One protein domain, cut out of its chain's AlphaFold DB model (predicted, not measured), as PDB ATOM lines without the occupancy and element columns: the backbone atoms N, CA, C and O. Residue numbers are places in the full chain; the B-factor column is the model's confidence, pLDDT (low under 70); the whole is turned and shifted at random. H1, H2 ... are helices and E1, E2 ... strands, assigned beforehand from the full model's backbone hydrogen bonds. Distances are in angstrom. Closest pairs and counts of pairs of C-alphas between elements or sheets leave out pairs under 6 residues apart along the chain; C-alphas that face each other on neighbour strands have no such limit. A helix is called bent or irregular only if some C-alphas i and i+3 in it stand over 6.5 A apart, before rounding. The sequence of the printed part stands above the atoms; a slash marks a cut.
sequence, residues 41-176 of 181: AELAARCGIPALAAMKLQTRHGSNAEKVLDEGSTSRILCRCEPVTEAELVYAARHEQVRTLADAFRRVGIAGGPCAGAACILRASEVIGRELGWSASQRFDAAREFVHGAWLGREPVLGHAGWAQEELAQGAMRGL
ATOM      1  N   ALA A  41     -42.039  19.422  -4.343       96.75
ATOM      2  CA  ALA A  41     -43.025  19.879  -5.320       96.75
ATOM      3  C   ALA A  41     -44.361  20.280  -4.669       96.75
ATOM      4  O   ALA A  41     -44.976  21.258  -5.087       96.75
ATOM      5  N   GLU A  42     -44.787  19.566  -3.625       96.38
ATOM      6  CA  GLU A  42     -46.013  19.884  -2.892       96.38
ATOM      7  C   GLU A  42     -45.839  21.161  -2.073       96.38
ATOM      8  O   GLU A  42     -46.676  22.059  -2.154       96.38
ATOM      9  N   LEU A  43     -44.717  21.288  -1.354       95.06
ATOM     10  CA  LEU A  43     -44.397  22.514  -0.618       95.06
ATOM     11  C   LEU A  43     -44.302  23.721  -1.564       95.06
ATOM     12  O   LEU A  43     -44.848  24.784  -1.284       95.06
ATOM     13  N   ALA A  44     -43.646  23.545  -2.711       96.75
ATOM     14  CA  ALA A  44     -43.539  24.567  -3.746       96.75
ATOM     15  C   ALA A  44     -44.909  25.040  -4.248       96.75
ATOM     16  O   ALA A  44     -45.128  26.246  -4.371       96.75
ATOM     17  N   ALA A  45     -45.831  24.107  -4.501       95.94
ATOM     18  CA  ALA A  45     -47.184  24.422  -4.942       95.94
ATOM     19  C   ALA A  45     -47.987  25.164  -3.862       95.94
ATOM     20  O   ALA A  45     -48.631  26.163  -4.179       95.94
ATOM     21  N   ARG A  46     -47.917  24.723  -2.596       94.50
ATOM     22  CA  ARG A  46     -48.616  25.381  -1.477       94.50
ATOM     23  C   ARG A  46     -48.114  26.800  -1.233       94.50
ATOM     24  O   ARG A  46     -48.916  27.713  -1.076       94.50
ATOM     25  N   CYS A  47     -46.796  26.987  -1.225       93.94
ATOM     26  CA  CYS A  47     -46.182  28.254  -0.831       93.94
ATOM     27  C   CYS A  47     -45.858  29.186  -2.012       93.94
ATOM     28  O   CYS A  47     -45.338  30.284  -1.810       93.94
ATOM     29  N   GLY A  48     -46.123  28.760  -3.251       94.94
ATOM     30  CA  GLY A  48     -45.898  29.572  -4.448       94.94
ATOM     31  C   GLY A  48     -44.425  29.905  -4.705       94.94
ATOM     32  O   GLY A  48     -44.110  31.028  -5.100       94.94
ATOM     33  N   ILE A  49     -43.516  28.950  -4.480       96.75
ATOM     34  CA  ILE A  49     -42.071  29.093  -4.744       96.75
ATOM     35  C   ILE A  49     -41.574  28.033  -5.736       96.75
ATOM     36  O   ILE A  49     -42.197  26.986  -5.877       96.75
ATOM     37  N   PRO A  50     -40.434  28.241  -6.422       96.62
ATOM     38  CA  PRO A  50     -39.849  27.208  -7.276       96.62
ATOM     39  C   PRO A  50     -39.498  25.930  -6.498       96.62
ATOM     40  O   PRO A  50     -38.983  26.004  -5.382       96.62
ATOM     41  N   ALA A  51     -39.657  24.758  -7.123       96.31
ATOM     42  CA  ALA A  51     -39.347  23.460  -6.506       96.31
ATOM     43  C   ALA A  51     -37.910  23.363  -5.961       96.31
ATOM     44  O   ALA A  51     -37.683  22.812  -4.886       96.31
ATOM     45  N   LEU A  52     -36.938  23.962  -6.662       96.56
ATOM     46  CA  LEU A  52     -35.552  24.020  -6.193       96.56
ATOM     47  C   LEU A  52     -35.405  24.853  -4.907       96.56
ATOM     48  O   LEU A  52     -34.623  24.488  -4.032       96.56
ATOM     49  N   ALA A  53     -36.162  25.949  -4.780       97.12
ATOM     50  CA  ALA A  53     -36.185  26.761  -3.566       97.12
ATOM     51  C   ALA A  53     -36.828  25.994  -2.408       97.12
ATOM     52  O   ALA A  53     -36.251  25.963  -1.329       97.12
ATOM     53  N   ALA A  54     -37.940  25.290  -2.649       97.44
ATOM     54  CA  ALA A  54     -38.571  24.436  -1.643       97.44
ATOM     55  C   ALA A  54     -37.622  23.331  -1.148       97.44
ATOM     56  O   ALA A  54     -37.464  23.143   0.055       97.44
ATOM     57  N   MET A  55     -36.915  22.653  -2.057       97.06
ATOM     58  CA  MET A  55     -35.932  21.621  -1.706       97.06
ATOM     59  C   MET A  55     -34.780  22.182  -0.856       97.06
ATOM     60  O   MET A  55     -34.400  21.605   0.165       97.06
ATOM     61  N   LYS A  56     -34.215  23.325  -1.262       97.19
ATOM     62  CA  LYS A  56     -33.133  24.002  -0.531       97.19
ATOM     63  C   LYS A  56     -33.595  24.509   0.839       97.19
ATOM     64  O   LYS A  56     -32.873  24.337   1.818       97.19
ATOM     65  N   LEU A  57     -34.800  25.062   0.919       96.75
ATOM     66  CA  LEU A  57     -35.434  25.508   2.157       96.75
ATOM     67  C   LEU A  57     -35.625  24.341   3.137       96.75
ATOM     68  O   LEU A  57     -35.224  24.445   4.294       96.75
ATOM     69  N   GLN A  58     -36.142  23.201   2.666       96.38
ATOM     70  CA  GLN A  58     -36.255  21.977   3.469       96.38
ATOM     71  C   GLN A  58     -34.889  21.447   3.917       96.38
ATOM     72  O   GLN A  58     -34.749  20.988   5.041       96.38
ATOM     73  N   THR A  59     -33.850  21.561   3.088       95.50
ATOM     74  CA  THR A  59     -32.489  21.156   3.488       95.50
ATOM     75  C   THR A  59     -31.960  21.997   4.660       95.50
ATOM     76  O   THR A  59     -31.193  21.498   5.479       95.50
ATOM     77  N   ARG A  60     -32.362  23.272   4.754       95.44
ATOM     78  CA  ARG A  60     -31.905  24.206   5.796       95.44
ATOM     79  C   ARG A  60     -32.759  24.179   7.061       95.44
ATOM     80  O   ARG A  60     -32.216  24.252   8.159       95.44
ATOM     81  N   HIS A  61     -34.078  24.081   6.909       95.50
ATOM     82  CA  HIS A  61     -35.036  24.228   8.012       95.50
ATOM     83  C   HIS A  61     -35.828  22.947   8.317       95.50
ATOM     84  O   HIS A  61     -36.572  22.907   9.297       95.50
ATOM     85  N   GLY A  62     -35.669  21.899   7.507       95.44
ATOM     86  CA  GLY A  62     -36.368  20.626   7.656       95.44
ATOM     87  C   GLY A  62     -37.886  20.798   7.645       95.44
ATOM     88  O   GLY A  62     -38.440  21.500   6.798       95.44
ATOM     89  N   SER A  63     -38.552  20.190   8.623       94.44
ATOM     90  CA  SER A  63     -40.002  20.284   8.842       94.44
ATOM     91  C   SER A  63     -40.508  21.707   9.126       94.44
ATOM     92  O   SER A  63     -41.688  21.975   8.924       94.44
ATOM     93  N   ASN A  64     -39.634  22.656   9.491       94.88
ATOM     94  CA  ASN A  64     -40.014  24.062   9.681       94.88
ATOM     95  C   ASN A  64     -40.095  24.867   8.371       94.88
ATOM     96  O   ASN A  64     -40.382  26.060   8.421       94.88
ATOM     97  N   ALA A  65     -39.833  24.271   7.205       95.69
ATOM     98  CA  ALA A  65     -39.767  24.994   5.932       95.69
ATOM     99  C   ALA A  65     -41.019  25.841   5.625       95.69
ATOM    100  O   ALA A  65     -40.893  27.001   5.249       95.69
ATOM    101  N   GLU A  66     -42.221  25.297   5.815       95.00
ATOM    102  CA  GLU A  66     -43.470  26.038   5.575       95.00
ATOM    103  C   GLU A  66     -43.651  27.183   6.579       95.00
ATOM    104  O   GLU A  66     -43.859  28.326   6.181       95.00
ATOM    105  N   LYS A  67     -43.407  26.907   7.867       95.12
ATOM    106  CA  LYS A  67     -43.429  27.908   8.944       95.12
ATOM    107  C   LYS A  67     -42.519  29.106   8.648       95.12
ATOM    108  O   LYS A  67     -42.894  30.245   8.914       95.12
ATOM    109  N   VAL A  68     -41.330  28.861   8.094       96.56
ATOM    110  CA  VAL A  68     -40.379  29.917   7.711       96.56
ATOM    111  C   VAL A  68     -40.987  30.866   6.676       96.56
ATOM    112  O   VAL A  68     -40.825  32.080   6.791       96.56
ATOM    113  N   LEU A  69     -41.698  30.329   5.681       95.75
ATOM    114  CA  LEU A  69     -42.354  31.131   4.646       95.75
ATOM    115  C   LEU A  69     -43.552  31.901   5.201       95.75
ATOM    116  O   LEU A  69     -43.699  33.084   4.888       95.75
ATOM    117  N   ASP A  70     -44.352  31.257   6.050       95.12
ATOM    118  CA  ASP A  70     -45.534  31.858   6.668       95.12
ATOM    119  C   ASP A  70     -45.161  33.043   7.567       95.12
ATOM    120  O   ASP A  70     -45.671  34.150   7.395       95.12
ATOM    121  N   GLU A  71     -44.212  32.853   8.488       95.12
ATOM    122  CA  GLU A  71     -43.782  33.908   9.416       95.12
ATOM    123  C   GLU A  71     -42.946  34.998   8.728       95.12
ATOM    124  O   GLU A  71     -42.979  36.170   9.125       95.12
ATOM    125  N   GLY A  72     -42.208  34.632   7.677       92.19
ATOM    126  CA  GLY A  72     -41.516  35.583   6.813       92.19
ATOM    127  C   GLY A  72     -42.464  36.371   5.904       92.19
ATOM    128  O   GLY A  72     -42.113  37.465   5.457       92.19
ATOM    129  N   SER A  73     -43.686  35.876   5.672       92.56
ATOM    130  CA  SER A  73     -44.765  36.515   4.903       92.56
ATOM    131  C   SER A  73     -44.386  36.923   3.468       92.56
ATOM    132  O   SER A  73     -44.900  37.898   2.915       92.56
ATOM    133  N   THR A  74     -43.453  36.202   2.838       92.56
ATOM    134  CA  THR A  74     -43.024  36.478   1.460       92.56
ATOM    135  C   THR A  74     -42.438  35.249   0.769       92.56
ATOM    136  O   THR A  74     -41.677  34.486   1.348       92.56
ATOM    137  N   SER A  75     -42.738  35.085  -0.516       91.62
ATOM    138  CA  SER A  75     -42.202  34.015  -1.367       91.62
ATOM    139  C   SER A  75     -41.099  34.499  -2.320       91.62
ATOM    140  O   SER A  75     -40.640  33.758  -3.193       91.62
ATOM    141  N   ARG A  76     -40.649  35.757  -2.189       95.50
ATOM    142  CA  ARG A  76     -39.665  36.346  -3.107       95.50
ATOM    143  C   ARG A  76     -38.306  35.676  -2.972       95.50
ATOM    144  O   ARG A  76     -37.747  35.599  -1.882       95.50
ATOM    145  N   ILE A  77     -37.735  35.264  -4.103       97.06
ATOM    146  CA  ILE A  77     -36.359  34.763  -4.167       97.06
ATOM    147  C   ILE A  77     -35.384  35.939  -4.108       97.06
ATOM    148  O   ILE A  77     -35.328  36.769  -5.021       97.06
ATOM    149  N   LEU A  78     -34.569  35.978  -3.057       96.75
ATOM    150  CA  LEU A  78     -33.548  37.001  -2.874       96.75
ATOM    151  C   LEU A  78     -32.244  36.610  -3.580       96.75
ATOM    152  O   LEU A  78     -31.707  37.390  -4.379       96.75
ATOM    153  N   CYS A  79     -31.761  35.389  -3.339       96.81
ATOM    154  CA  CYS A  79     -30.593  34.830  -4.018       96.81
ATOM    155  C   CYS A  79     -31.014  33.718  -4.969       96.81
ATOM    156  O   CYS A  79     -31.710  32.789  -4.588       96.81
ATOM    157  N   ARG A  80     -30.589  33.828  -6.229       93.94
ATOM    158  CA  ARG A  80     -30.878  32.822  -7.261       93.94
ATOM    159  C   ARG A  80     -29.832  31.712  -7.310       93.94
ATOM    160  O   ARG A  80     -30.160  30.597  -7.685       93.94
ATOM    161  N   CYS A  81     -28.584  32.031  -6.961       94.25
ATOM    162  CA  CYS A  81     -27.478  31.074  -6.971       94.25
ATOM    163  C   CYS A  81     -27.632  30.031  -5.864       94.25
ATOM    164  O   CYS A  81     -27.482  28.843  -6.103       94.25
ATOM    165  N   GLU A  82     -27.989  30.506  -4.675       95.75
ATOM    166  CA  GLU A  82     -28.476  29.697  -3.567       95.75
ATOM    167  C   GLU A  82     -29.920  30.131  -3.361       95.75
ATOM    168  O   GLU A  82     -30.091  31.218  -2.819       95.75
ATOM    169  N   PRO A  83     -30.924  29.378  -3.856       96.25
ATOM    170  CA  PRO A  83     -32.350  29.717  -3.800       96.25
ATOM    171  C   PRO A  83     -32.844  29.982  -2.376       96.25
ATOM    172  O   PRO A  83     -33.410  29.108  -1.726       96.25
ATOM    173  N   VAL A  84     -32.554  31.185  -1.889       97.94
ATOM    174  CA  VAL A  84     -32.858  31.704  -0.558       97.94
ATOM    175  C   VAL A  84     -33.923  32.766  -0.746       97.94
ATOM    176  O   VAL A  84     -33.763  33.702  -1.541       97.94
ATOM    177  N   THR A  85     -35.020  32.592  -0.031       97.75
ATOM    178  CA  THR A  85     -36.152  33.512  -0.012       97.75
ATOM    179  C   THR A  85     -35.877  34.712   0.899       97.75
ATOM    180  O   THR A  85     -35.039  34.662   1.797       97.75
ATOM    181  N   GLU A  86     -36.595  35.816   0.691       97.94
ATOM    182  CA  GLU A  86     -36.619  36.919   1.659       97.94
ATOM    183  C   GLU A  86     -37.170  36.454   3.017       97.94
ATOM    184  O   GLU A  86     -36.658  36.874   4.054       97.94
ATOM    185  N   ALA A  87     -38.158  35.550   3.018       97.94
ATOM    186  CA  ALA A  87     -38.766  35.012   4.230       97.94
ATOM    187  C   ALA A  87     -37.761  34.266   5.108       97.94
ATOM    188  O   ALA A  87     -37.774  34.449   6.319       97.94
ATOM    189  N   GLU A  88     -36.839  33.508   4.513       97.94
ATOM    190  CA  GLU A  88     -35.754  32.858   5.253       97.94
ATOM    191  C   GLU A  88     -34.886  33.857   6.017       97.94
ATOM    192  O   GLU A  88     -34.553  33.615   7.173       97.94
ATOM    193  N   LEU A  89     -34.544  35.001   5.412       98.38
ATOM    194  CA  LEU A  89     -33.760  36.029   6.103       98.38
ATOM    195  C   LEU A  89     -34.555  36.696   7.227       98.38
ATOM    196  O   LEU A  89     -34.000  36.946   8.296       98.38
ATOM    197  N   VAL A  90     -35.842  36.964   6.994       98.44
ATOM    198  CA  VAL A  90     -36.741  37.525   8.013       98.44
ATOM    199  C   VAL A  90     -36.866  36.565   9.195       98.44
ATOM    200  O   VAL A  90     -36.638  36.957  10.340       98.44
ATOM    201  N   TYR A  91     -37.169  35.297   8.922       98.12
ATOM    202  CA  TYR A  91     -37.297  34.264   9.941       98.12
ATOM    203  C   TYR A  91     -35.991  34.086  10.714       98.12
ATOM    204  O   TYR A  91     -35.994  34.073  11.946       98.12
ATOM    205  N   ALA A  92     -34.856  34.023  10.016       97.94
ATOM    206  CA  ALA A  92     -33.562  33.845  10.656       97.94
ATOM    207  C   ALA A  92     -33.184  35.033  11.562       97.94
ATOM    208  O   ALA A  92     -32.648  34.832  12.656       97.94
ATOM    209  N   ALA A  93     -33.507  36.267  11.157       98.19
ATOM    210  CA  ALA A  93     -33.290  37.460  11.977       98.19
ATOM    211  C   ALA A  93     -34.160  37.463  13.246       98.19
ATOM    212  O   ALA A  93     -33.687  37.832  14.324       98.19
ATOM    213  N   ARG A  94     -35.419  37.019  13.136       97.56
ATOM    214  CA  ARG A  94     -36.378  37.003  14.250       97.56
ATOM    215  C   ARG A  94     -36.159  35.845  15.224       97.56
ATOM    216  O   ARG A  94     -36.260  36.044  16.434       97.56
ATOM    217  N   HIS A  95     -35.850  34.652  14.718       96.81
ATOM    218  CA  HIS A  95     -35.909  33.409  15.499       96.81
ATOM    219  C   HIS A  95     -34.566  32.690  15.640       96.81
ATOM    220  O   HIS A  95     -34.402  31.887  16.556       96.81
ATOM    221  N   GLU A  96     -33.586  32.975  14.779       96.81
ATOM    222  CA  GLU A  96     -32.358  32.172  14.669       96.81
ATOM    223  C   GLU A  96     -31.088  32.977  14.984       96.81
ATOM    224  O   GLU A  96     -29.981  32.563  14.651       96.81
ATOM    225  N   GLN A  97     -31.252  34.116  15.669       97.31
ATOM    226  CA  GLN A  97     -30.169  34.991  16.133       97.31
ATOM    227  C   GLN A  97     -29.240  35.488  15.017       97.31
ATOM    228  O   GLN A  97     -28.075  35.793  15.269       97.31
ATOM    229  N   VAL A  98     -29.744  35.629  13.790       98.44
ATOM    230  CA  VAL A  98     -28.990  36.305  12.732       98.44
ATOM    231  C   VAL A  98     -28.917  37.795  13.051       98.44
ATOM    232  O   VAL A  98     -29.929  38.497  13.029       98.44
ATOM    233  N   ARG A  99     -27.709  38.274  13.364       98.00
ATOM    234  CA  ARG A  99     -27.429  39.686  13.669       98.00
ATOM    235  C   ARG A  99     -26.489  40.332  12.665       98.00
ATOM    236  O   ARG A  99     -26.355  41.543  12.673       98.00
ATOM    237  N   THR A 100     -25.849  39.552  11.804       98.31
ATOM    238  CA  THR A 100     -24.937  40.032  10.763       98.31
ATOM    239  C   THR A 100     -25.174  39.278   9.457       98.31
ATOM    240  O   THR A 100     -25.771  38.200   9.433       98.31
ATOM    241  N   LEU A 101     -24.652  39.802   8.346       98.19
ATOM    242  CA  LEU A 101     -24.669  39.070   7.077       98.19
ATOM    243  C   LEU A 101     -23.799  37.805   7.109       98.19
ATOM    244  O   LEU A 101     -24.113  36.835   6.423       98.19
ATOM    245  N   ALA A 102     -22.754  37.773   7.941       97.19
ATOM    246  CA  ALA A 102     -21.967  36.564   8.172       97.19
ATOM    247  C   ALA A 102     -22.780  35.481   8.903       97.19
ATOM    248  O   ALA A 102     -22.661  34.299   8.579       97.19
ATOM    249  N   ASP A 103     -23.646  35.866   9.847       98.31
ATOM    250  CA  ASP A 103     -24.584  34.931  10.482       98.31
ATOM    251  C   ASP A 103     -25.591  34.398   9.470       98.31
ATOM    252  O   ASP A 103     -25.826  33.195   9.422       98.31
ATOM    253  N   ALA A 104     -26.131  35.269   8.614       98.12
ATOM    254  CA  ALA A 104     -27.040  34.859   7.551       98.12
ATOM    255  C   ALA A 104     -26.366  33.879   6.579       98.12
ATOM    256  O   ALA A 104     -26.963  32.869   6.212       98.12
ATOM    257  N   PHE A 105     -25.110  34.131   6.193       97.38
ATOM    258  CA  PHE A 105     -24.325  33.206   5.372       97.38
ATOM    259  C   PHE A 105     -24.194  31.840   6.056       97.38
ATOM    260  O   PHE A 105     -24.488  30.820   5.440       97.38
ATOM    261  N   ARG A 106     -23.828  31.808   7.345       96.50
ATOM    262  CA  ARG A 106     -23.721  30.556   8.111       96.50
ATOM    263  C   ARG A 106     -25.061  29.839   8.266       96.50
ATOM    264  O   ARG A 106     -25.089  28.613   8.244       96.50
ATOM    265  N   ARG A 107     -26.150  30.588   8.457       96.81
ATOM    266  CA  ARG A 107     -27.467  30.031   8.778       96.81
ATOM    267  C   ARG A 107     -28.217  29.547   7.548       96.81
ATOM    268  O   ARG A 107     -28.727  28.433   7.563       96.81
ATOM    269  N   VAL A 108     -28.282  30.371   6.502       96.81
ATOM    270  CA  VAL A 108     -29.095  30.089   5.310       96.81
ATOM    271  C   VAL A 108     -28.291  29.966   4.013       96.81
ATOM    272  O   VAL A 108     -28.861  29.705   2.955       96.81
ATOM    273  N   GLY A 109     -26.967  30.138   4.055       95.88
ATOM    274  CA  GLY A 109     -26.109  30.003   2.874       95.88
ATOM    275  C   GLY A 109     -26.233  31.155   1.874       95.88
ATOM    276  O   GLY A 109     -25.809  31.021   0.723       95.88
ATOM    277  N   ILE A 110     -26.818  32.293   2.273       96.44
ATOM    278  CA  ILE A 110     -26.873  33.485   1.416       96.44
ATOM    279  C   ILE A 110     -25.455  33.871   0.985       96.44
ATOM    280  O   ILE A 110     -24.543  33.794   1.792       96.44
ATOM    281  N   ALA A 111     -25.259  34.264  -0.277       93.81
ATOM    282  CA  ALA A 111     -23.943  34.552  -0.871       93.81
ATOM    283  C   ALA A 111     -22.956  33.363  -0.988       93.81
ATOM    284  O   ALA A 111     -21.847  33.563  -1.478       93.81
ATOM    285  N   GLY A 112     -23.359  32.130  -0.653       92.81
ATOM    286  CA  GLY A 112     -22.536  30.918  -0.824       92.81
ATOM    287  C   GLY A 112     -22.402  30.404  -2.261       92.81
ATOM    288  O   GLY A 112     -21.582  29.533  -2.530       92.81
ATOM    289  N   GLY A 113     -23.187  30.949  -3.190       90.56
ATOM    290  CA  GLY A 113     -23.135  30.568  -4.598       90.56
ATOM    291  C   GLY A 113     -21.943  31.177  -5.356       90.56
ATOM    292  O   GLY A 113     -21.222  32.027  -4.828       90.56
ATOM    293  N   PRO A 114     -21.771  30.833  -6.647       86.50
ATOM    294  CA  PRO A 114     -20.632  31.282  -7.457       86.50
ATOM    295  C   PRO A 114     -20.485  32.809  -7.534       86.50
ATOM    296  O   PRO A 114     -19.370  33.318  -7.610       86.50
ATOM    297  N   CYS A 115     -21.584  33.565  -7.459       87.94
ATOM    298  CA  CYS A 115     -21.535  35.028  -7.505       87.94
ATOM    299  C   CYS A 115     -21.032  35.693  -6.213       87.94
ATOM    300  O   CYS A 115     -20.980  36.917  -6.178       87.94
ATOM    301  N   ALA A 116     -20.718  34.939  -5.151       88.75
ATOM    302  CA  ALA A 116     -20.108  35.470  -3.924       88.75
ATOM    303  C   ALA A 116     -20.910  36.539  -3.168       88.75
ATOM    304  O   ALA A 116     -20.357  37.284  -2.365       88.75
ATOM    305  N   GLY A 117     -22.202  36.682  -3.459       91.25
ATOM    306  CA  GLY A 117     -23.007  37.771  -2.909       91.25
ATOM    307  C   GLY A 117     -23.121  39.006  -3.801       91.25
ATOM    308  O   GLY A 117     -23.965  39.847  -3.499       91.25
ATOM    309  N   ALA A 118     -22.417  39.080  -4.936       88.94
ATOM    310  CA  ALA A 118     -22.461  40.231  -5.848       88.94
ATOM    311  C   ALA A 118     -23.891  40.633  -6.257       88.94
ATOM    312  O   ALA A 118     -24.209  41.809  -6.356       88.94
ATOM    313  N   ALA A 119     -24.800  39.666  -6.425       89.56
ATOM    314  CA  ALA A 119     -26.181  39.936  -6.844       89.56
ATOM    315  C   ALA A 119     -27.203  40.074  -5.695       89.56
ATOM    316  O   ALA A 119     -28.370  40.412  -5.937       89.56
ATOM    317  N   CYS A 120     -26.835  39.728  -4.457       94.94
ATOM    318  CA  CYS A 120     -27.810  39.570  -3.372       94.94
ATOM    319  C   CYS A 120     -27.456  40.288  -2.069       94.94
ATOM    320  O   CYS A 120     -28.375  40.570  -1.307       94.94
ATOM    321  N   ILE A 121     -26.191  40.642  -1.822       95.31
ATOM    322  CA  ILE A 121     -25.755  41.064  -0.486       95.31
ATOM    323  C   ILE A 121     -26.361  42.396  -0.025       95.31
ATOM    324  O   ILE A 121     -26.814  42.489   1.110       95.31
ATOM    325  N   LEU A 122     -26.481  43.387  -0.917       94.88
ATOM    326  CA  LEU A 122     -27.140  44.663  -0.600       94.88
ATOM    327  C   LEU A 122     -28.633  44.482  -0.293       94.88
ATOM    328  O   LEU A 122     -29.186  45.143   0.578       94.88
ATOM    329  N   ARG A 123     -29.305  43.563  -0.994       96.38
ATOM    330  CA  ARG A 123     -30.716  43.254  -0.720       96.38
ATOM    331  C   ARG A 123     -30.864  42.456   0.573       96.38
ATOM    332  O   ARG A 123     -31.813  42.675   1.315       96.38
ATOM    333  N   ALA A 124     -29.919  41.566   0.868       98.06
ATOM    334  CA  ALA A 124     -29.888  40.837   2.130       98.06
ATOM    335  C   ALA A 124     -29.699  41.784   3.323       98.06
ATOM    336  O   ALA A 124     -30.391  41.623   4.327       98.06
ATOM    337  N   SER A 125     -28.821  42.791   3.208       98.25
ATOM    338  CA  SER A 125     -28.638  43.783   4.274       98.25
ATOM    339  C   SER A 125     -29.864  44.669   4.463       98.25
ATOM    340  O   SER A 125     -30.169  45.024   5.597       98.25
ATOM    341  N   GLU A 126     -30.610  44.966   3.396       98.12
ATOM    342  CA  GLU A 126     -31.895  45.664   3.499       98.12
ATOM    343  C   GLU A 126     -32.935  44.842   4.270       98.12
ATOM    344  O   GLU A 126     -33.549  45.350   5.207       98.12
ATOM    345  N   VAL A 127     -33.109  43.563   3.918       98.25
ATOM    346  CA  VAL A 127     -34.093  42.686   4.573       98.25
ATOM    347  C   VAL A 127     -33.762  42.501   6.052       98.25
ATOM    348  O   VAL A 127     -34.600  42.788   6.902       98.25
ATOM    349  N   ILE A 128     -32.536  42.081   6.369       98.38
ATOM    350  CA  ILE A 128     -32.107  41.863   7.758       98.38
ATOM    351  C   ILE A 128     -32.095  43.186   8.527       98.38
ATOM    352  O   ILE A 128     -32.559  43.253   9.662       98.38
ATOM    353  N   GLY A 129     -31.606  44.256   7.903       98.44
ATOM    354  CA  GLY A 129     -31.520  45.564   8.532       98.44
ATOM    355  C   GLY A 129     -32.877  46.158   8.872       98.44
ATOM    356  O   GLY A 129     -32.992  46.834   9.889       98.44
ATOM    357  N   ARG A 130     -33.923  45.879   8.088       98.00
ATOM    358  CA  ARG A 130     -35.291  46.259   8.455       98.00
ATOM    359  C   ARG A 130     -35.751  45.545   9.724       98.00
ATOM    360  O   ARG A 130     -36.281  46.205  10.611       98.00
ATOM    361  N   GLU A 131     -35.517  44.239   9.830       98.00
ATOM    362  CA  GLU A 131     -35.914  43.460  11.013       98.00
ATOM    363  C   GLU A 131     -35.121  43.853  12.273       98.00
ATOM    364  O   GLU A 131     -35.638  43.763  13.384       98.00
ATOM    365  N   LEU A 132     -33.880  44.319  12.109       98.06
ATOM    366  CA  LEU A 132     -32.999  44.727  13.211       98.06
ATOM    367  C   LEU A 132     -33.004  46.237  13.499       98.06
ATOM    368  O   LEU A 132     -32.283  46.686  14.390       98.06
ATOM    369  N   GLY A 133     -33.786  47.032  12.763       98.31
ATOM    370  CA  GLY A 133     -33.868  48.484  12.960       98.31
ATOM    371  C   GLY A 133     -32.612  49.259  12.539       98.31
ATOM    372  O   GLY A 133     -32.328  50.322  13.085       98.31
ATOM    373  N   TRP A 134     -31.842  48.747  11.581       98.44
ATOM    374  CA  TRP A 134     -30.662  49.426  11.051       98.44
ATOM    375  C   TRP A 134     -31.033  50.657  10.229       98.44
ATOM    376  O   TRP A 134     -31.947  50.623   9.397       98.44
ATOM    377  N   SER A 135     -30.248  51.716  10.398       98.38
ATOM    378  CA  SER A 135     -30.213  52.870   9.499       98.38
ATOM    379  C   SER A 135     -29.684  52.494   8.109       98.38
ATOM    380  O   SER A 135     -29.058  51.451   7.918       98.38
ATOM    381  N   ALA A 136     -29.904  53.366   7.123       96.19
ATOM    382  CA  ALA A 136     -29.422  53.148   5.758       96.19
ATOM    383  C   ALA A 136     -27.890  52.985   5.685       96.19
ATOM    384  O   ALA A 136     -27.405  52.111   4.969       96.19
ATOM    385  N   SER A 137     -27.134  53.768   6.464       97.06
ATOM    386  CA  SER A 137     -25.671  53.644   6.536       97.06
ATOM    387  C   SER A 137     -25.251  52.296   7.116       97.06
ATOM    388  O   SER A 137     -24.439  51.610   6.508       97.06
ATOM    389  N   GLN A 138     -25.876  51.851   8.210       98.38
ATOM    390  CA  GLN A 138     -25.594  50.541   8.810       98.38
ATOM    391  C   GLN A 138     -25.860  49.379   7.846       98.38
ATOM    392  O   GLN A 138     -25.101  48.414   7.821       98.38
ATOM    393  N   ARG A 139     -26.907  49.460   7.016       98.25
ATOM    394  CA  ARG A 139     -27.198  48.433   5.997       98.25
ATOM    395  C   ARG A 139     -26.121  48.376   4.919       98.25
ATOM    396  O   ARG A 139     -25.757  47.288   4.470       98.25
ATOM    397  N   PHE A 140     -25.616  49.534   4.502       95.69
ATOM    398  CA  PHE A 140     -24.506  49.609   3.558       95.69
ATOM    399  C   PHE A 140     -23.204  49.095   4.187       95.69
ATOM    400  O   PHE A 140     -22.512  48.272   3.588       95.69
ATOM    401  N   ASP A 141     -22.913  49.509   5.420       97.06
ATOM    402  CA  ASP A 141     -21.731  49.085   6.169       97.06
ATOM    403  C   ASP A 141     -21.708  47.577   6.405       97.06
ATOM    404  O   ASP A 141     -20.685  46.950   6.147       97.06
ATOM    405  N   ALA A 142     -22.838  46.971   6.778       97.88
ATOM    406  CA  ALA A 142     -22.948  45.523   6.939       97.88
ATOM    407  C   ALA A 142     -22.646  44.767   5.634       97.88
ATOM    408  O   ALA A 142     -21.990  43.724   5.646       97.88
ATOM    409  N   ALA A 143     -23.115  45.281   4.490       95.56
ATOM    410  CA  ALA A 143     -22.827  44.678   3.190       95.56
ATOM    411  C   ALA A 143     -21.345  44.811   2.822       95.56
ATOM    412  O   ALA A 143     -20.735  43.842   2.369       95.56
ATOM    413  N   ARG A 144     -20.754  45.987   3.062       93.31
ATOM    414  CA  ARG A 144     -19.323  46.239   2.867       93.31
ATOM    415  C   ARG A 144     -18.467  45.322   3.741       93.31
ATOM    416  O   ARG A 144     -17.529  44.718   3.232       93.31
ATOM    417  N   GLU A 145     -18.802  45.197   5.023       95.56
ATOM    418  CA  GLU A 145     -18.100  44.337   5.978       95.56
ATOM    419  C   GLU A 145     -18.135  42.874   5.533       95.56
ATOM    420  O   GLU A 145     -17.100  42.209   5.523       95.56
ATOM    421  N   PHE A 146     -19.297  42.386   5.086       95.44
ATOM    422  CA  PHE A 146     -19.413  41.027   4.567       95.44
ATOM    423  C   PHE A 146     -18.519  40.792   3.347       95.44
ATOM    424  O   PHE A 146     -17.781  39.809   3.312       95.44
ATOM    425  N   VAL A 147     -18.569  41.688   2.355       90.88
ATOM    426  CA  VAL A 147     -17.756  41.563   1.132       90.88
ATOM    427  C   VAL A 147     -16.267  41.586   1.477       90.88
ATOM    428  O   VAL A 147     -15.518  40.740   0.994       90.88
ATOM    429  N   HIS A 148     -15.849  42.496   2.359       90.81
ATOM    430  CA  HIS A 148     -14.465  42.581   2.818       90.81
ATOM    431  C   HIS A 148     -14.023  41.313   3.566       90.81
ATOM    432  O   HIS A 148     -12.966  40.760   3.280       90.81
ATOM    433  N   GLY A 149     -14.835  40.807   4.497       92.12
ATOM    434  CA  GLY A 149     -14.523  39.582   5.237       92.12
ATOM    435  C   GLY A 149     -14.462  38.344   4.339       92.12
ATOM    436  O   GLY A 149     -13.567  37.514   4.487       92.12
ATOM    437  N   ALA A 150     -15.379  38.237   3.373       89.44
ATOM    438  CA  ALA A 150     -15.391  37.147   2.404       89.44
ATOM    439  C   ALA A 150     -14.174  37.191   1.464       89.44
ATOM    440  O   ALA A 150     -13.656  36.135   1.097       89.44
ATOM    441  N   TRP A 151     -13.700  38.387   1.097       87.94
ATOM    442  CA  TRP A 151     -12.527  38.571   0.238       87.94
ATOM    443  C   TRP A 151     -11.275  37.899   0.809       87.94
ATOM    444  O   TRP A 151     -10.614  37.144   0.099       87.94
ATOM    445  N   LEU A 152     -11.015  38.078   2.109       88.94
ATOM    446  CA  LEU A 152      -9.824  37.541   2.782       88.94
ATOM    447  C   LEU A 152      -9.701  36.013   2.683       88.94
ATOM    448  O   LEU A 152      -8.596  35.481   2.636       88.94
ATOM    449  N   GLY A 153     -10.829  35.296   2.653       87.06
ATOM    450  CA  GLY A 153     -10.840  33.841   2.487       87.06
ATOM    451  C   GLY A 153     -10.780  33.382   1.028       87.06
ATOM    452  O   GLY A 153     -10.391  32.245   0.764       87.06
ATOM    453  N   ARG A 154     -11.178  34.238   0.081       86.94
ATOM    454  CA  ARG A 154     -11.247  33.910  -1.352       86.94
ATOM    455  C   ARG A 154      -9.934  34.194  -2.058       86.94
ATOM    456  O   ARG A 154      -9.433  33.312  -2.744       86.94
ATOM    457  N   GLU A 155      -9.389  35.395  -1.878       90.31
ATOM    458  CA  GLU A 155      -8.210  35.891  -2.597       90.31
ATOM    459  C   GLU A 155      -7.054  34.875  -2.668       90.31
ATOM    460  O   GLU A 155      -6.573  34.623  -3.775       90.31
ATOM    461  N   PRO A 156      -6.647  34.206  -1.566       92.88
ATOM    462  CA  PRO A 156      -5.471  33.333  -1.589       92.88
ATOM    463  C   PRO A 156      -5.633  32.067  -2.440       92.88
ATOM    464  O   PRO A 156      -4.641  31.411  -2.749       92.88
ATOM    465  N   VAL A 157      -6.867  31.691  -2.791       90.69
ATOM    466  CA  VAL A 157      -7.173  30.456  -3.533       90.69
ATOM    467  C   VAL A 157      -7.643  30.719  -4.968       90.69
ATOM    468  O   VAL A 157      -7.989  29.779  -5.687       90.69
ATOM    469  N   LEU A 158      -7.662  31.981  -5.413       90.62
ATOM    470  CA  LEU A 158      -8.087  32.334  -6.766       90.62
ATOM    471  C   LEU A 158      -7.012  31.983  -7.802       90.62
ATOM    472  O   LEU A 158      -5.948  32.597  -7.872       90.62
ATOM    473  N   GLY A 159      -7.332  31.023  -8.671       90.19
ATOM    474  CA  GLY A 159      -6.603  30.787  -9.920       90.19
ATOM    475  C   GLY A 159      -7.059  31.724 -11.046       90.19
ATOM    476  O   GLY A 159      -7.949  32.553 -10.864       90.19
ATOM    477  N   HIS A 160      -6.508  31.556 -12.252       90.69
ATOM    478  CA  HIS A 160      -6.810  32.416 -13.409       90.69
ATOM    479  C   HIS A 160      -8.313  32.572 -13.704       90.69
ATOM    480  O   HIS A 160      -8.797  33.686 -13.895       90.69
ATOM    481  N   ALA A 161      -9.068  31.470 -13.701       88.38
ATOM    482  CA  ALA A 161     -10.515  31.510 -13.912       88.38
ATOM    483  C   ALA A 161     -11.263  32.183 -12.745       88.38
ATOM    484  O   ALA A 161     -12.240  32.893 -12.970       88.38
ATOM    485  N   GLY A 162     -10.777  31.997 -11.513       89.00
ATOM    486  CA  GLY A 162     -11.330  32.643 -10.322       89.00
ATOM    487  C   GLY A 162     -11.196  34.162 -10.395       89.00
ATOM    488  O   GLY A 162     -12.179  34.866 -10.199       89.00
ATOM    489  N   TRP A 163     -10.021  34.660 -10.784       91.12
ATOM    490  CA  TRP A 163      -9.789  36.091 -11.001       91.12
ATOM    491  C   TRP A 163     -10.689  36.688 -12.084       91.12
ATOM    492  O   TRP A 163     -11.269  37.752 -11.879       91.12
ATOM    493  N   ALA A 164     -10.870  35.995 -13.213       89.69
ATOM    494  CA  ALA A 164     -11.782  36.456 -14.260       89.69
ATOM    495  C   ALA A 164     -13.235  36.560 -13.757       89.69
ATOM    496  O   ALA A 164     -13.944  37.515 -14.073       89.69
ATOM    497  N   GLN A 165     -13.673  35.597 -12.942       85.88
ATOM    498  CA  GLN A 165     -14.998  35.617 -12.329       85.88
ATOM    499  C   GLN A 165     -15.148  36.736 -11.289       85.88
ATOM    500  O   GLN A 165     -16.198  37.379 -11.256       85.88
ATOM    501  N   GLU A 166     -14.122  36.998 -10.474       86.94
ATOM    502  CA  GLU A 166     -14.124  38.122  -9.531       86.94
ATOM    503  C   GLU A 166     -14.228  39.467 -10.240       86.94
ATOM    504  O   GLU A 166     -15.053  40.289  -9.853       86.94
ATOM    505  N   GLU A 167     -13.460  39.693 -11.308       87.31
ATOM    506  CA  GLU A 167     -13.538  40.952 -12.056       87.31
ATOM    507  C   GLU A 167     -14.924  41.160 -12.679       87.31
ATOM    508  O   GLU A 167     -15.450  42.273 -12.650       87.31
ATOM    509  N   LEU A 168     -15.576  40.098 -13.167       84.81
ATOM    510  CA  LEU A 168     -16.966  40.178 -13.631       84.81
ATOM    511  C   LEU A 168     -17.938  40.507 -12.486       84.81
ATOM    512  O   LEU A 168     -18.821  41.354 -12.643       84.81
ATOM    513  N   ALA A 169     -17.779  39.857 -11.330       81.38
ATOM    514  CA  ALA A 169     -18.632  40.063 -10.163       81.38
ATOM    515  C   ALA A 169     -18.476  41.474  -9.567       81.38
ATOM    516  O   ALA A 169     -19.475  42.140  -9.287       81.38
ATOM    517  N   GLN A 170     -17.241  41.959  -9.426       77.38
ATOM    518  CA  GLN A 170     -16.937  43.321  -8.988       77.38
ATOM    519  C   GLN A 170     -17.360  44.354 -10.032       77.38
ATOM    520  O   GLN A 170     -17.926  45.388  -9.677       77.38
ATOM    521  N   GLY A 171     -17.136  44.074 -11.318       80.81
ATOM    522  CA  GLY A 171     -17.528  44.941 -12.429       80.81
ATOM    523  C   GLY A 171     -19.020  45.276 -12.414       80.81
ATOM    524  O   GLY A 171     -19.387  46.435 -12.608       80.81
ATOM    525  N   ALA A 172     -19.873  44.304 -12.073       74.44
ATOM    526  CA  ALA A 172     -21.313  44.522 -11.913       74.44
ATOM    527  C   ALA A 172     -21.664  45.538 -10.804       74.44
ATOM    528  O   ALA A 172     -22.687  46.215 -10.893       74.44
ATOM    529  N   MET A 173     -20.814  45.672  -9.781       71.94
ATOM    530  CA  MET A 173     -21.013  46.583  -8.647       71.94
ATOM    531  C   MET A 173     -20.339  47.946  -8.851       71.94
ATOM    532  O   MET A 173     -20.888  48.959  -8.421       71.94
ATOM    533  N   ARG A 174     -19.192  48.002  -9.547       69.81
ATOM    534  CA  ARG A 174     -18.447  49.249  -9.831       69.81
ATOM    535  C   ARG A 174     -19.298  50.285 -10.584       69.81
ATOM    536  O   ARG A 174     -19.129  51.482 -10.379       69.81
ATOM    537  N   GLY A 175     -20.245  49.841 -11.416       65.56
ATOM    538  CA  GLY A 175     -21.189  50.733 -12.099       65.56
ATOM    539  C   GLY A 175     -22.211  51.413 -11.173       65.56
ATOM    540  O   GLY A 175     -22.713  52.479 -11.512       65.56
ATOM    541  N   LEU A 176     -22.504  50.833 -10.001       62.34
ATOM    542  CA  LEU A 176     -23.494  51.354  -9.049       62.34
ATOM    543  C   LEU A 176     -22.933  52.441  -8.130       62.34
ATOM    544  O   LEU A 176     -23.674  53.324  -7.712       62.34
TER     545      LEU A 176
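Overview. This is residues 41 to 176 of the 181 residues of an uncharacterized protein of Actinobacteria bacterium 13_2_20CM_2_66_6 (UniProt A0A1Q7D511). Three helices, H3, H4 and H5, pack crosswise as a core, with H1 and the sharply bent H2 at one end; the long H6 runs out from H5 and H4 at the other, and H7 folds back near it. The printed part has 136 residues with seven named helices and one named strand, in the order H1 H2 E1 H3 H4 H5 H6 H7; the class is mostly helix. It is compact, with a radius of gyration of the C-alphas of 15.2 A and spans of 43 by 33 by 24 A.

Arrangement. H2, residues 51 to 72, was assigned as one helix by its hydrogen bonds but is bent: C-alphas 60 and 63 are 9.5 A apart. Its arms H2a, residues 51 to 60, and H2b, residues 63 to 72, stand about perpendicular at 73 degrees. H1, residues 41 to 47, touches H2a, closest at the C-alphas of Ala 44 and Ala 51, 5.1 A. E1, residues 77 to 79, pairs with no named strand. H3, residues 86 to 95, touches H2b, closest at C-alphas 72 and 87, 3.8 A. H4, residues 101 to 108, touches H3, about perpendicular at 81 degrees, closest at C-alphas 89 and 104, 7.0 A. H5, residues 121 to 131, and H6, residues 136 to 157, form a hairpin, closest at C-alphas 125 and 139, 5.2 A. H7, residues 160 to 174, is near H6. Every O i to N i+4 pair is within hydrogen-bond range in H1, H2a, H3, H4 and H5, against 5 of 6 in H2b, 14 of 18 in H6 and 10 of 11 in H7.

Along the chain. H1 begins at C-alpha 41 (-43.025, 19.879, -5.320). H6 spans 33.1 A and H7 20.8 A, ending at C-alpha 174 (-18.447, 49.249, -9.831).

Size, cuts and confidence. The printed part has no cut. The link from H4 to H5 is long, with 12 residues. Residues 174 to 176 have pLDDT under 70.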